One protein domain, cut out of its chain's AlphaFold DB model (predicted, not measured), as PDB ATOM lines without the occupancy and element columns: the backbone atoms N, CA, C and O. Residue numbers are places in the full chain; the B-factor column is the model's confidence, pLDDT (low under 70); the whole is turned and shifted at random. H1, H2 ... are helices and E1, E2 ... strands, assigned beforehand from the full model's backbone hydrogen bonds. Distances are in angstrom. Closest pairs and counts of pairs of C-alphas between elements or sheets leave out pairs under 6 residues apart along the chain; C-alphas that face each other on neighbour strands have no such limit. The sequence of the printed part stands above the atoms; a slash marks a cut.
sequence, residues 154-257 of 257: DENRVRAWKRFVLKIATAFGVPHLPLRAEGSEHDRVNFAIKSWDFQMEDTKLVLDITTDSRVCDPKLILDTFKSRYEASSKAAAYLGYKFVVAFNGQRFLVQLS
ATOM      1  N   ASP A 154     123.111 141.066 123.604       66.31
ATOM      2  CA  ASP A 154     121.993 141.084 122.658       66.31
ATOM      3  C   ASP A 154     121.302 139.708 122.587       66.31
ATOM      4  O   ASP A 154     121.698 138.741 123.253       66.31
ATOM      5  N   GLU A 155     120.284 139.584 121.733       63.50
ATOM      6  CA  GLU A 155     119.635 138.300 121.468       63.50
ATOM      7  C   GLU A 155     120.586 137.221 120.920       63.50
ATOM      8  O   GLU A 155     120.253 136.036 121.011       63.50
ATOM      9  N   ASN A 156     121.783 137.572 120.421       64.25
ATOM     10  CA  ASN A 156     122.811 136.608 120.013       64.25
ATOM     11  C   ASN A 156     123.367 135.798 121.180       64.25
ATOM     12  O   ASN A 156     123.813 134.666 120.996       64.25
ATOM     13  N   ARG A 157     123.179 136.299 122.402       69.75
ATOM     14  CA  ARG A 157     123.430 135.564 123.642       69.75
ATOM     15  C   ARG A 157     122.398 134.472 123.932       69.75
ATOM     16  O   ARG A 157     122.646 133.629 124.796       69.75
ATOM     17  N   VAL A 158     121.268 134.442 123.222       70.38
ATOM     18  CA  VAL A 158     120.231 133.409 123.361       70.38
ATOM     19  C   VAL A 158     120.483 132.277 122.374       70.38
ATOM     20  O   VAL A 158     120.542 132.486 121.155       70.38
ATOM     21  N   ARG A 159     120.564 131.050 122.903       71.31
ATOM     22  CA  ARG A 159     120.770 129.827 122.112       71.31
ATOM     23  C   ARG A 159     119.704 129.676 121.028       71.31
ATOM     24  O   ARG A 159     118.525 129.917 121.283       71.31
ATOM     25  N   ALA A 160     120.107 129.209 119.846       78.19
ATOM     26  CA  ALA A 160     119.260 129.181 118.649       78.19
ATOM     27  C   ALA A 160     117.884 128.523 118.868       78.19
ATOM     28  O   ALA A 160     116.864 129.096 118.487       78.19
ATOM     29  N   TRP A 161     117.832 127.368 119.543       73.44
ATOM     30  CA  TRP A 161     116.568 126.668 119.805       73.44
ATOM     31  C   TRP A 161     115.650 127.444 120.764       73.44
ATOM     32  O   TRP A 161     114.450 127.539 120.518       73.44
ATOM     33  N   LYS A 162     116.203 128.067 121.818       75.12
ATOM     34  CA  LYS A 162     115.436 128.912 122.750       75.12
ATOM     35  C   LYS A 162     114.925 130.161 122.045       75.12
ATOM     36  O   LYS A 162     113.768 130.532 122.213       75.12
ATOM     37  N   ARG A 163     115.763 130.769 121.196       77.06
ATOM     38  CA  ARG A 163     115.386 131.918 120.366       77.06
ATOM     39  C   ARG A 163     114.244 131.571 119.417       77.06
ATOM     40  O   ARG A 163     113.321 132.362 119.275       77.06
ATOM     41  N   PHE A 164     114.284 130.396 118.791       80.19
ATOM     42  CA  PHE A 164     113.207 129.916 117.925       80.19
ATOM     43  C   PHE A 164     111.884 129.775 118.689       80.19
ATOM     44  O   PHE A 164     110.870 130.317 118.252       80.19
ATOM     45  N   VAL A 165     111.903 129.139 119.867       78.81
ATOM     46  CA  VAL A 165     110.709 129.010 120.720       78.81
ATOM     47  C   VAL A 165     110.172 130.382 121.137       78.81
ATOM     48  O   VAL A 165     108.973 130.621 121.031       78.81
ATOM     49  N   LEU A 166     111.043 131.309 121.546       78.00
ATOM     50  CA  LEU A 166     110.650 132.669 121.929       78.00
ATOM     51  C   LEU A 166     110.082 133.473 120.750       78.00
ATOM     52  O   LEU A 166     109.103 134.197 120.931       78.00
ATOM     53  N   LYS A 167     110.630 133.320 119.536       81.00
ATOM     54  CA  LYS A 167     110.080 133.931 118.312       81.00
ATOM     55  C   LYS A 167     108.661 133.438 118.035       81.00
ATOM     56  O   LYS A 167     107.778 134.259 117.810       81.00
ATOM     57  N   ILE A 168     108.439 132.124 118.107       79.75
ATOM     58  CA  ILE A 168     107.108 131.521 117.954       79.75
ATOM     59  C   ILE A 168     106.159 132.051 119.030       79.75
ATOM     60  O   ILE A 168     105.100 132.579 118.705       79.75
ATOM     61  N   ALA A 169     106.551 131.978 120.302       79.81
ATOM     62  CA  ALA A 169     105.726 132.429 121.418       79.81
ATOM     63  C   ALA A 169     105.329 133.909 121.284       79.81
ATOM     64  O   ALA A 169     104.174 134.264 121.505       79.81
ATOM     65  N   THR A 170     106.262 134.763 120.852       78.31
ATOM     66  CA  THR A 170     106.002 136.189 120.599       78.31
ATOM     67  C   THR A 170     105.032 136.390 119.433       78.31
ATOM     68  O   THR A 170     104.117 137.201 119.544       78.31
ATOM     69  N   ALA A 171     105.179 135.633 118.339       79.88
ATOM     70  CA  ALA A 171     104.280 135.709 117.184       79.88
ATOM     71  C   ALA A 171     102.836 135.298 117.524       79.88
ATOM     72  O   ALA A 171     101.894 135.883 116.995       79.88
ATOM     73  N   PHE A 172     102.659 134.343 118.441       81.00
ATOM     74  CA  PHE A 172     101.351 133.911 118.947       81.00
ATOM     75  C   PHE A 172     100.829 134.749 120.131       81.00
ATOM     76  O   PHE A 172      99.815 134.394 120.728       81.00
ATOM     77  N   GLY A 173     101.497 135.851 120.495       77.00
ATOM     78  CA  GLY A 173     101.050 136.742 121.573       77.00
ATOM     79  C   GLY A 173     101.217 136.177 122.989       77.00
ATOM     80  O   GLY A 173     100.620 136.692 123.929       77.00
ATOM     81  N   VAL A 174     102.045 135.142 123.166       78.38
ATOM     82  CA  VAL A 174     102.337 134.496 124.461       78.38
ATOM     83  C   VAL A 174     103.838 134.520 124.824       78.38
ATOM     84  O   VAL A 174     104.392 133.500 125.240       78.38
ATOM     85  N   PRO A 175     104.539 135.669 124.723       68.25
ATOM     86  CA  PRO A 175     105.994 135.758 124.927       68.25
ATOM     87  C   PRO A 175     106.449 135.448 126.365       68.25
ATOM     88  O   PRO A 175     107.639 135.259 126.618       68.25
ATOM     89  N   HIS A 176     105.517 135.385 127.319       68.44
ATOM     90  CA  HIS A 176     105.786 135.073 128.723       68.44
ATOM     91  C   HIS A 176     105.622 133.589 129.073       68.44
ATOM     92  O   HIS A 176     105.706 133.244 130.252       68.44
ATOM     93  N   LEU A 177     105.381 132.715 128.089       65.62
ATOM     94  CA  LEU A 177     105.251 131.283 128.335       65.62
ATOM     95  C   LEU A 177     106.528 130.761 129.027       65.62
ATOM     96  O   LEU A 177     107.621 130.917 128.473       65.62
ATOM     97  N   PRO A 178     106.431 130.169 130.232       55.91
ATOM     98  CA  PRO A 178     107.605 129.768 130.986       55.91
ATOM     99  C   PRO A 178     108.325 128.640 130.249       55.91
ATOM    100  O   PRO A 178     107.843 127.508 130.169       55.91
ATOM    101  N   LEU A 179     109.517 128.936 129.730       58.38
ATOM    102  CA  LEU A 179     110.464 127.894 129.361       58.38
ATOM    103  C   LEU A 179     110.844 127.185 130.667       58.38
ATOM    104  O   LEU A 179     111.446 127.798 131.545       58.38
ATOM    105  N   ARG A 180     110.470 125.907 130.811       49.19
ATOM    106  CA  ARG A 180     110.672 125.061 132.012       49.19
ATOM    107  C   ARG A 180     112.149 124.808 132.398       49.19
ATOM    108  O   ARG A 180     112.423 123.899 133.170       49.19
ATOM    109  N   ALA A 181     113.097 125.578 131.871       53.62
ATOM    110  CA  ALA A 181     114.523 125.442 132.138       53.62
ATOM    111  C   ALA A 181     115.028 126.569 133.053       53.62
ATOM    112  O   ALA A 181     114.620 127.724 132.906       53.62
ATOM    113  N   GLU A 182     115.957 126.244 133.956       49.44
ATOM    114  CA  GLU A 182     116.744 127.238 134.696       49.44
ATOM    115  C   GLU A 182     117.395 128.244 133.721       49.44
ATOM    116  O   GLU A 182     117.866 127.870 132.644       49.44
ATOM    117  N   GLY A 183     117.390 129.536 134.078       56.31
ATOM    118  CA  GLY A 183     117.943 130.618 133.246       56.31
ATOM    119  C   GLY A 183     116.994 131.207 132.189       56.31
ATOM    120  O   GLY A 183     117.396 132.101 131.445       56.31
ATOM    121  N   SER A 184     115.733 130.766 132.137       62.03
ATOM    122  CA  SER A 184     114.730 131.250 131.176       62.03
ATOM    123  C   SER A 184     114.465 132.758 131.233       62.03
ATOM    124  O   SER A 184     114.185 133.361 130.198       62.03
ATOM    125  N   GLU A 185     114.605 133.390 132.403       70.06
ATOM    126  CA  GLU A 185     114.467 134.845 132.539       70.06
ATOM    127  C   GLU A 185     115.610 135.593 131.845       70.06
ATOM    128  O   GLU A 185     115.351 136.508 131.068       70.06
ATOM    129  N   HIS A 186     116.862 135.161 132.043       71.75
ATOM    130  CA  HIS A 186     118.016 135.759 131.370       71.75
ATOM    131  C   HIS A 186     117.911 135.588 129.853       71.75
ATOM    132  O   HIS A 186     118.207 136.520 129.109       71.75
ATOM    133  N   ASP A 187     117.474 134.422 129.376       72.81
ATOM    134  CA  ASP A 187     117.270 134.194 127.944       72.81
ATOM    135  C   ASP A 187     116.148 135.074 127.380       72.81
ATOM    136  O   ASP A 187     116.299 135.637 126.299       72.81
ATOM    137  N   ARG A 188     115.044 135.254 128.117       76.06
ATOM    138  CA  ARG A 188     113.947 136.143 127.709       76.06
ATOM    139  C   ARG A 188     114.378 137.608 127.682       76.06
ATOM    140  O   ARG A 188     114.063 138.313 126.730       76.06
ATOM    141  N   VAL A 189     115.109 138.050 128.702       78.81
ATOM    142  CA  VAL A 189     115.662 139.405 128.795       78.81
ATOM    143  C   VAL A 189     116.640 139.666 127.649       78.81
ATOM    144  O   VAL A 189     116.490 140.662 126.951       78.81
ATOM    145  N   ASN A 190     117.579 138.752 127.377       78.75
ATOM    146  CA  ASN A 190     118.487 138.898 126.233       78.75
ATOM    147  C   ASN A 190     117.731 138.858 124.900       78.75
ATOM    148  O   ASN A 190     118.059 139.619 124.002       78.75
ATOM    149  N   PHE A 191     116.694 138.025 124.764       81.50
ATOM    150  CA  PHE A 191     115.868 137.997 123.554       81.50
ATOM    151  C   PHE A 191     115.099 139.306 123.332       81.50
ATOM    152  O   PHE A 191     114.843 139.683 122.188       81.50
ATOM    153  N   ALA A 192     114.717 139.996 124.409       85.00
ATOM    154  CA  ALA A 192     114.082 141.302 124.312       85.00
ATOM    155  C   ALA A 192     115.048 142.365 123.769       85.00
ATOM    156  O   ALA A 192     114.590 143.273 123.083       85.00
ATOM    157  N   ILE A 193     116.357 142.237 124.014       86.25
ATOM    158  CA  ILE A 193     117.378 143.159 123.507       86.25
ATOM    159  C   ILE A 193     117.613 142.913 122.012       86.25
ATOM    160  O   ILE A 193     118.073 141.847 121.600       86.25
ATOM    161  N   LYS A 194     117.298 143.917 121.192       86.94
ATOM    162  CA  LYS A 194     117.409 143.867 119.726       86.94
ATOM    163  C   LYS A 194     118.719 144.434 119.211       86.94
ATOM    164  O   LYS A 194     119.260 143.923 118.237       86.94
ATOM    165  N   SER A 195     119.231 145.447 119.885       88.00
ATOM    166  CA  SER A 195     120.548 146.013 119.637       88.00
ATOM    167  C   SER A 195     121.020 146.745 120.884       88.00
ATOM    168  O   SER A 195     120.219 147.100 121.756       88.00
ATOM    169  N   TRP A 196     122.324 146.967 120.952       91.00
ATOM    170  CA  TRP A 196     122.948 147.830 121.937       91.00
ATOM    171  C   TRP A 196     124.019 148.677 121.252       91.00
ATOM    172  O   TRP A 196     124.583 148.267 120.237       91.00
ATOM    173  N   ASP A 197     124.280 149.846 121.816       92.38
ATOM    174  CA  ASP A 197     125.364 150.739 121.434       92.38
ATOM    175  C   ASP A 197     126.010 151.319 122.696       92.38
ATOM    176  O   ASP A 197     125.365 151.456 123.741       92.38
ATOM    177  N   PHE A 198     127.299 151.635 122.617       94.75
ATOM    178  CA  PHE A 198     128.047 152.203 123.730       94.75
ATOM    179  C   PHE A 198     128.622 153.555 123.333       94.75
ATOM    180  O   PHE A 198     129.496 153.655 122.474       94.75
ATOM    181  N   GLN A 199     128.159 154.598 124.012       94.81
ATOM    182  CA  GLN A 199     128.481 155.978 123.688       94.81
ATOM    183  C   GLN A 199     129.238 156.634 124.835       94.81
ATOM    184  O   GLN A 199     128.876 156.516 126.009       94.81
ATOM    185  N   MET A 200     130.285 157.370 124.479       95.81
ATOM    186  CA  MET A 200     131.073 158.152 125.418       95.81
ATOM    187  C   MET A 200     130.765 159.641 125.240       95.81
ATOM    188  O   MET A 200     131.199 160.281 124.281       95.81
ATOM    189  N   GLU A 201     129.998 160.190 126.176       95.19
ATOM    190  CA  GLU A 201     129.719 161.623 126.297       95.19
ATOM    191  C   GLU A 201     130.761 162.288 127.215       95.19
ATOM    192  O   GLU A 201     131.557 161.617 127.872       95.19
ATOM    193  N   ASP A 202     130.743 163.618 127.316       92.69
ATOM    194  CA  ASP A 202     131.738 164.381 128.091       92.69
ATOM    195  C   ASP A 202     131.846 163.948 129.559       92.69
ATOM    196  O   ASP A 202     132.936 163.904 130.120       92.69
ATOM    197  N   THR A 203     130.715 163.608 130.183       94.19
ATOM    198  CA  THR A 203     130.644 163.237 131.611       94.19
ATOM    199  C   THR A 203     129.954 161.898 131.862       94.19
ATOM    200  O   THR A 203     129.779 161.493 133.017       94.19
ATOM    201  N   LYS A 204     129.523 161.205 130.801       97.06
ATOM    202  CA  LYS A 204     128.716 159.984 130.898       97.06
ATOM    203  C   LYS A 204     129.196 158.908 129.933       97.06
ATOM    204  O   LYS A 204     129.513 159.194 128.786       97.06
ATOM    205  N   LEU A 205     129.166 157.667 130.399       97.44
ATOM    206  CA  LEU A 205     129.221 156.472 129.565       97.44
ATOM    207  C   LEU A 205     127.797 155.934 129.457       97.44
ATOM    208  O   LEU A 205     127.186 155.608 130.478       97.44
ATOM    209  N   VAL A 206     127.257 155.907 128.243       97.06
ATOM    210  CA  VAL A 206     125.864 155.553 127.968       97.06
ATOM    211  C   VAL A 206     125.826 154.209 127.252       97.06
ATOM    212  O   VAL A 206     126.359 154.072 126.157       97.06
ATOM    213  N   LEU A 207     125.177 153.228 127.872       96.25
ATOM    214  CA  LEU A 207     124.786 151.982 127.224       96.25
ATOM    215  C   LEU A 207     123.357 152.150 126.701       96.25
ATOM    216  O   LEU A 207     122.416 152.124 127.494       96.25
ATOM    217  N   ASP A 208     123.203 152.359 125.397       94.50
ATOM    218  CA  ASP A 208     121.898 152.503 124.749       94.50
ATOM    219  C   ASP A 208     121.411 151.146 124.249       94.50
ATOM    220  O   ASP A 208     122.108 150.463 123.505       94.50
ATOM    221  N   ILE A 209     120.233 150.722 124.695       91.94
ATOM    222  CA  ILE A 209     119.676 149.397 124.448       91.94
ATOM    223  C   ILE A 209     118.306 149.559 123.795       91.94
ATOM    224  O   ILE A 209     117.374 150.133 124.362       91.94
ATOM    225  N   THR A 210     118.149 148.973 122.611       91.31
ATOM    226  CA  THR A 210     116.838 148.849 121.969       91.31
ATOM    227  C   THR A 210     116.186 147.544 122.403       91.31
ATOM    228  O   THR A 210     116.769 146.469 122.247       91.31
ATOM    229  N   THR A 211     114.963 147.620 122.929       89.44
ATOM    230  CA  THR A 211     114.248 146.466 123.492       89.44
ATOM    231  C   THR A 211     112.837 146.313 122.940       89.44
ATOM    232  O   THR A 211     112.108 147.296 122.805       89.44
ATOM    233  N   ASP A 212     112.415 145.070 122.704       87.44
ATOM    234  CA  ASP A 212     111.031 144.724 122.372       87.44
ATOM    235  C   ASP A 212     110.178 144.623 123.645       87.44
ATOM    236  O   ASP A 212     110.190 143.611 124.353       87.44
ATOM    237  N   SER A 213     109.413 145.680 123.920       82.81
ATOM    238  CA  SER A 213     108.556 145.796 125.106       82.81
ATOM    239  C   SER A 213     107.422 144.769 125.160       82.81
ATOM    240  O   SER A 213     106.861 144.539 126.228       82.81
ATOM    241  N   ARG A 214     107.104 144.092 124.044       80.94
ATOM    242  CA  ARG A 214     106.151 142.968 124.043       80.94
ATOM    243  C   ARG A 214     106.727 141.744 124.749       80.94
ATOM    244  O   ARG A 214     105.976 140.917 125.249       80.94
ATOM    245  N   VAL A 215     108.052 141.605 124.767       79.69
ATOM    246  CA  VAL A 215     108.754 140.447 125.335       79.69
ATOM    247  C   VAL A 215     109.078 140.672 126.810       79.69
ATOM    248  O   VAL A 215     108.874 139.773 127.633       79.69
ATOM    249  N   CYS A 216     109.613 141.849 127.141       80.81
ATOM    250  CA  CYS A 216     110.116 142.162 128.472       80.81
ATOM    251  C   CYS A 216     110.015 143.662 128.775       80.81
ATOM    252  O   CYS A 216     110.335 144.492 127.927       80.81
ATOM    253  N   ASP A 217     109.621 143.994 130.005       83.12
ATOM    254  CA  ASP A 217     109.646 145.364 130.515       83.12
ATOM    255  C   ASP A 217     111.102 145.799 130.795       83.12
ATOM    256  O   ASP A 217     111.844 145.031 131.421       83.12
ATOM    257  N   PRO A 218     111.526 147.015 130.392       83.19
ATOM    258  CA  PRO A 218     112.842 147.566 130.725       83.19
ATOM    259  C   PRO A 218     113.228 147.462 132.208       83.19
ATOM    260  O   PRO A 218     114.391 147.215 132.528       83.19
ATOM    261  N   LYS A 219     112.266 147.585 133.130       83.88
ATOM    262  CA  LYS A 219     112.495 147.425 134.569       83.88
ATOM    263  C   LYS A 219     112.984 146.024 134.925       83.88
ATOM    264  O   LYS A 219     113.906 145.893 135.723       83.88
ATOM    265  N   LEU A 220     112.417 144.987 134.314       82.94
ATOM    266  CA  LEU A 220     112.882 143.625 134.563       82.94
ATOM    267  C   LEU A 220     114.311 143.435 134.044       82.94
ATOM    268  O   LEU A 220     115.115 142.794 134.703       82.94
ATOM    269  N   ILE A 221     114.660 144.048 132.910       84.94
ATOM    270  CA  ILE A 221     116.034 144.019 132.383       84.94
ATOM    271  C   ILE A 221     117.006 144.687 133.366       84.94
ATOM    272  O   ILE A 221     118.072 144.133 133.650       84.94
ATOM    273  N   LEU A 222     116.623 145.845 133.920       86.00
ATOM    274  CA  LEU A 222     117.370 146.532 134.978       86.00
ATOM    275  C   LEU A 222     117.602 145.633 136.192       86.00
ATOM    276  O   LEU A 222     118.736 145.534 136.658       86.00
ATOM    277  N   ASP A 223     116.561 144.957 136.670       85.94
ATOM    278  CA  ASP A 223     116.642 144.096 137.850       85.94
ATOM    279  C   ASP A 223     117.502 142.847 137.581       85.94
ATOM    280  O   ASP A 223     118.418 142.545 138.354       85.94
ATOM    281  N   THR A 224     117.298 142.170 136.445       83.94
ATOM    282  CA  THR A 224     118.059 140.975 136.044       83.94
ATOM    283  C   THR A 224     119.555 141.276 135.875       83.94
ATOM    284  O   THR A 224     120.410 140.472 136.262       83.94
ATOM    285  N   PHE A 225     119.912 142.442 135.327       87.94
ATOM    286  CA  PHE A 225     121.307 142.834 135.099       87.94
ATOM    287  C   PHE A 225     121.863 143.832 136.113       87.94
ATOM    288  O   PHE A 225     122.976 144.328 135.924       87.94
ATOM    289  N   LYS A 226     121.177 144.052 137.239       90.06
ATOM    290  CA  LYS A 226     121.568 145.026 138.267       90.06
ATOM    291  C   LYS A 226     123.045 144.941 138.651       90.06
ATOM    292  O   LYS A 226     123.764 145.929 138.561       90.06
ATOM    293  N   SER A 227     123.534 143.745 138.982       91.38
ATOM    294  CA  SER A 227     124.941 143.546 139.377       91.38
ATOM    295  C   SER A 227     125.954 143.857 138.264       91.38
ATOM    296  O   SER A 227     127.115 144.167 138.539       91.38
ATOM    297  N   ARG A 228     125.550 143.762 136.992       92.81
ATOM    298  CA  ARG A 228     126.377 144.159 135.846       92.81
ATOM    299  C   ARG A 228     126.420 145.675 135.735       92.81
ATOM    300  O   ARG A 228     127.507 146.231 135.648       92.81
ATOM    301  N   TYR A 229     125.267 146.330 135.829       94.06
ATOM    302  CA  TYR A 229     125.165 147.785 135.761       94.06
ATOM    303  C   TYR A 229     125.840 148.482 136.946       94.06
ATOM    304  O   TYR A 229     126.524 149.481 136.747       94.06
ATOM    305  N   GLU A 230     125.743 147.937 138.158       94.62
ATOM    306  CA  GLU A 230     126.482 148.440 139.323       94.62
ATOM    307  C   GLU A 230     128.000 148.305 139.130       94.62
ATOM    308  O   GLU A 230     128.745 149.234 139.438       94.62
ATOM    309  N   ALA A 231     128.471 147.183 138.571       95.94
ATOM    310  CA  ALA A 231     129.887 147.002 138.253       95.94
ATOM    311  C   ALA A 231     130.368 148.006 137.190       95.94
ATOM    312  O   ALA A 231     131.418 148.623 137.373       95.94
ATOM    313  N   SER A 232     129.577 148.226 136.135       97.06
ATOM    314  CA  SER A 232     129.835 149.259 135.126       97.06
ATOM    315  C   SER A 232     129.819 150.665 135.722       97.06
ATOM    316  O   SER A 232     130.674 151.473 135.384       97.06
ATOM    317  N   SER A 233     128.909 150.956 136.654       97.00
ATOM    318  CA  SER A 233     128.850 152.247 137.346       97.00
ATOM    319  C   SER A 233     130.092 152.498 138.199       97.00
ATOM    320  O   SER A 233     130.692 153.567 138.106       97.00
ATOM    321  N   LYS A 234     130.573 151.487 138.937       97.38
ATOM    322  CA  LYS A 234     131.839 151.576 139.688       97.38
ATOM    323  C   LYS A 234     133.041 151.781 138.763       97.38
ATOM    324  O   LYS A 234     133.911 152.593 139.069       97.38
ATOM    325  N   ALA A 235     133.081 151.069 137.638       97.94
ATOM    326  CA  ALA A 235     134.153 151.189 136.655       97.94
ATOM    327  C   ALA A 235     134.156 152.566 135.975       97.94
ATOM    328  O   ALA A 235     135.202 153.200 135.876       97.94
ATOM    329  N   ALA A 236     132.985 153.064 135.569       97.94
ATOM    330  CA  ALA A 236     132.830 154.400 135.004       97.94
ATOM    331  C   ALA A 236     133.262 155.477 136.004       97.94
ATOM    332  O   ALA A 236     134.037 156.358 135.642       97.94
ATOM    333  N   ALA A 237     132.834 155.367 137.266       97.69
ATOM    334  CA  ALA A 237     133.189 156.317 138.316       97.69
ATOM    335  C   ALA A 237     134.704 156.372 138.559       97.69
ATOM    336  O   ALA A 237     135.257 157.461 138.685       97.69
ATOM    337  N   TYR A 238     135.384 155.218 138.557       97.75
ATOM    338  CA  TYR A 238     136.847 155.157 138.638       97.75
ATOM    339  C   TYR A 238     137.532 155.902 137.481       97.75
ATOM    340  O   TYR A 238     138.547 156.561 137.686       97.75
ATOM    341  N   LEU A 239     136.954 155.841 136.280       97.56
ATOM    342  CA  LEU A 239     137.445 156.553 135.096       97.56
ATOM    343  C   LEU A 239     136.983 158.023 135.032       97.56
ATOM    344  O   LEU A 239     137.289 158.707 134.061       97.56
ATOM    345  N   GLY A 240     136.252 158.521 136.037       96.81
ATOM    346  CA  GLY A 240     135.770 159.905 136.097       96.81
ATOM    347  C   GLY A 240     134.427 160.162 135.400       96.81
ATOM    348  O   GLY A 240     134.077 161.315 135.158       96.81
ATOM    349  N   TYR A 241     133.654 159.118 135.098       97.88
ATOM    350  CA  TYR A 241     132.383 159.199 134.374       97.88
ATOM    351  C   TYR A 241     131.192 158.703 135.194       97.88
ATOM    352  O   TYR A 241     131.310 157.865 136.085       97.88
ATOM    353  N   LYS A 242     129.990 159.168 134.841       97.44
ATOM    354  CA  LYS A 242     128.729 158.563 135.296       97.44
ATOM    355  C   LYS A 242     128.296 157.467 134.326       97.44
ATOM    356  O   LYS A 242     128.362 157.670 133.120       97.44
ATOM    357  N   PHE A 243     127.794 156.343 134.829       97.44
ATOM    358  CA  PHE A 243     127.227 155.299 133.972       97.44
ATOM    359  C   PHE A 243     125.712 155.457 133.831       97.44
ATOM    360  O   PHE A 243     124.989 155.607 134.820       97.44
ATOM    361  N   VAL A 244     125.236 155.425 132.592       96.25
ATOM    362  CA  VAL A 244     123.823 155.561 132.234       96.25
ATOM    363  C   VAL A 244     123.433 154.378 131.363       96.25
ATOM    364  O   VAL A 244     124.154 154.024 130.437       96.25
ATOM    365  N   VAL A 245     122.271 153.795 131.635       94.69
ATOM    366  CA  VAL A 245     121.646 152.810 130.746       94.69
ATOM    367  C   VAL A 245     120.429 153.469 130.119       94.69
ATOM    368  O   VAL A 245     119.632 154.076 130.832       94.69
ATOM    369  N   ALA A 246     120.288 153.394 128.801       93.88
ATOM    370  CA  ALA A 246     119.113 153.870 128.090       93.88
ATOM    371  C   ALA A 246     118.339 152.687 127.504       93.88
ATOM    372  O   ALA A 246     118.935 151.777 126.940       93.88
ATOM    373  N   PHE A 247     117.016 152.698 127.646       92.12
ATOM    374  CA  PHE A 247     116.123 151.726 127.021       92.12
ATOM    375  C   PHE A 247     115.176 152.457 126.086       92.12
ATOM    376  O   PHE A 247     114.384 153.282 126.546       92.12
ATOM    377  N   ASN A 248     115.252 152.171 124.785       90.31
ATOM    378  CA  ASN A 248     114.423 152.822 123.765       90.31
ATOM    379  C   ASN A 248     114.446 154.366 123.884       90.31
ATOM    380  O   ASN A 248     113.407 155.021 123.831       90.31
ATOM    381  N   GLY A 249     115.629 154.945 124.125       88.69
ATOM    382  CA  GLY A 249     115.830 156.388 124.313       88.69
ATOM    383  C   GLY A 249     115.539 156.929 125.722       88.69
ATOM    384  O   GLY A 249     115.964 158.040 126.046       88.69
ATOM    385  N   GLN A 250     114.882 156.166 126.603       90.75
ATOM    386  CA  GLN A 250     114.669 156.574 127.993       90.75
ATOM    387  C   GLN A 250     115.914 156.283 128.834       90.75
ATOM    388  O   GLN A 250     116.322 155.134 128.967       90.75
ATOM    389  N   ARG A 251     116.510 157.323 129.429       92.69
ATOM    390  CA  ARG A 251     117.786 157.240 130.156       92.69
ATOM    391  C   ARG A 251     117.594 157.027 131.660       92.69
ATOM    392  O   ARG A 251     116.837 157.751 132.305       92.69
ATOM    393  N   PHE A 252     118.369 156.108 132.226       91.38
ATOM    394  CA  PHE A 252     118.398 155.754 133.642       91.38
ATOM    395  C   PHE A 252     119.823 155.894 134.179       91.38
ATOM    396  O   PHE A 252     120.754 155.239 133.709       91.38
ATOM    397  N   LEU A 253     120.008 156.764 135.171       90.19
ATOM    398  CA  LEU A 253     121.289 156.888 135.863       90.19
ATOM    399  C   LEU A 253     121.447 155.719 136.839       90.19
ATOM    400  O   LEU A 253     120.619 155.549 137.734       90.19
ATOM    401  N   VAL A 254     122.524 154.947 136.701       87.38
ATOM    402  CA  VAL A 254     122.787 153.814 137.593       87.38
ATOM    403  C   VAL A 254     123.479 154.322 138.853       87.38
ATOM    404  O   VAL A 254     124.672 154.633 138.842       87.38
ATOM    405  N   GLN A 255     122.719 154.422 139.941       78.44
ATOM    406  CA  GLN A 255     123.244 154.825 141.243       78.44
ATOM    407  C   GLN A 255     124.019 153.677 141.900       78.44
ATOM    408  O   GLN A 255     123.634 152.514 141.794       78.44
ATOM    409  N   LEU A 256     125.121 154.019 142.567       70.69
ATOM    410  CA  LEU A 256     125.868 153.082 143.402       70.69
ATOM    411  C   LEU A 256     125.084 152.852 144.696       70.69
ATOM    412  O   LEU A 256     124.707 153.823 145.353       70.69
ATOM    413  N   SER A 257     124.820 151.586 145.011       58.06
ATOM    414  CA  SER A 257     124.278 151.155 146.301       58.06
ATOM    415  C   SER A 257     125.358 151.057 147.374       58.06
ATOM    416  O   SER A 257     126.546 150.836 147.023       58.06
TER     417      SER A 257
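What this domain is: This is residues 154 to 257 of the 257 residues of an uncharacterized protein of Candidatus Melainabacteria bacterium (UniProt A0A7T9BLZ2). A twisted sheet of four strands makes one end of an elongated body, with H4 and the shorter H3 over one face and no helix over the other; beyond the end where E1 begins and E2 ends come H2 and then, at the far end of the body, H1. The printed part has 104 residues, with named elements in the order H1, H2, E1, E2, H3, H4, E3, E4. The sheet is mixed, in the order E1, E2, E3, E4, and the class is mixed, helices and strands. The whole is compact, with a radius of gyration of the C-alphas of 14.8 A, and spans 45 by 25 by 20 A.

How they stand to each other: Start at H1, residues 160 to 171, which with residues 162 to 166 alone touches H2, residues 184 to 192; their closest C-alphas, those of Arg 163 and Phe 191, are 6.9 A apart. The two run the same way at a steep tilt of 69 degrees, only just short of about perpendicular. H1 is not on the sheet, and H2 only grazes it with residues 189 to 192. Next look at the hairpin of E1, residues 193 to 200, and E2, residues 204 to 211, antiparallel, with N 197 and O 208 within hydrogen-bond range at 2.8 A. H3, residues 218 to 224, touches H2, the closest C-alphas being those of Val 189 and Ile 221, 5.9 A apart. H4, residues 226 to 238, is close to H3 but not clearly touching, about perpendicular at 89 degrees; their closest C-alphas, those of Leu 222 and Tyr 229, are 7.9 A apart. E3, residues 242 to 247, is parallel to E2, with N 207 and O 244 at 2.9 A, and E2, H3, H4 and E3 form a strand-helix-strand unit, two parallel neighbour strands with helices between, its crossover right-handed. E4, residues 250 to 253, forms an antiparallel hairpin with E3, with N 245 and O 252 at 2.9 A. H3 and H4 lie on the same face, making two layers, helices on one face of a sheet; H4 has a height over the sheet of 9.1 A and runs along the strands, at 23 degrees to E3 on the local plane. In H1, H2, H3 and H4 every O i to N i+4 pair is within hydrogen-bond range.

Where its parts are: Find C-alpha 160 at (119.260, 129.181, 118.649); H1 runs 16.4 A from there. E1 and E2 measure 20.4 A and 21.1 A, H4 18.3 A and E3 16.6 A. E4 ends at C-alpha 253, (121.289, 156.888, 135.863).

The domain as a whole: The C-alphas farthest apart, those of Phe 172 and Gly 240, are 46.4 A apart. The printed part has no cut, and the link from H1 to H2 is long. Look for pLDDT under 70 at residues 154 to 157, 175 to 184 and 257.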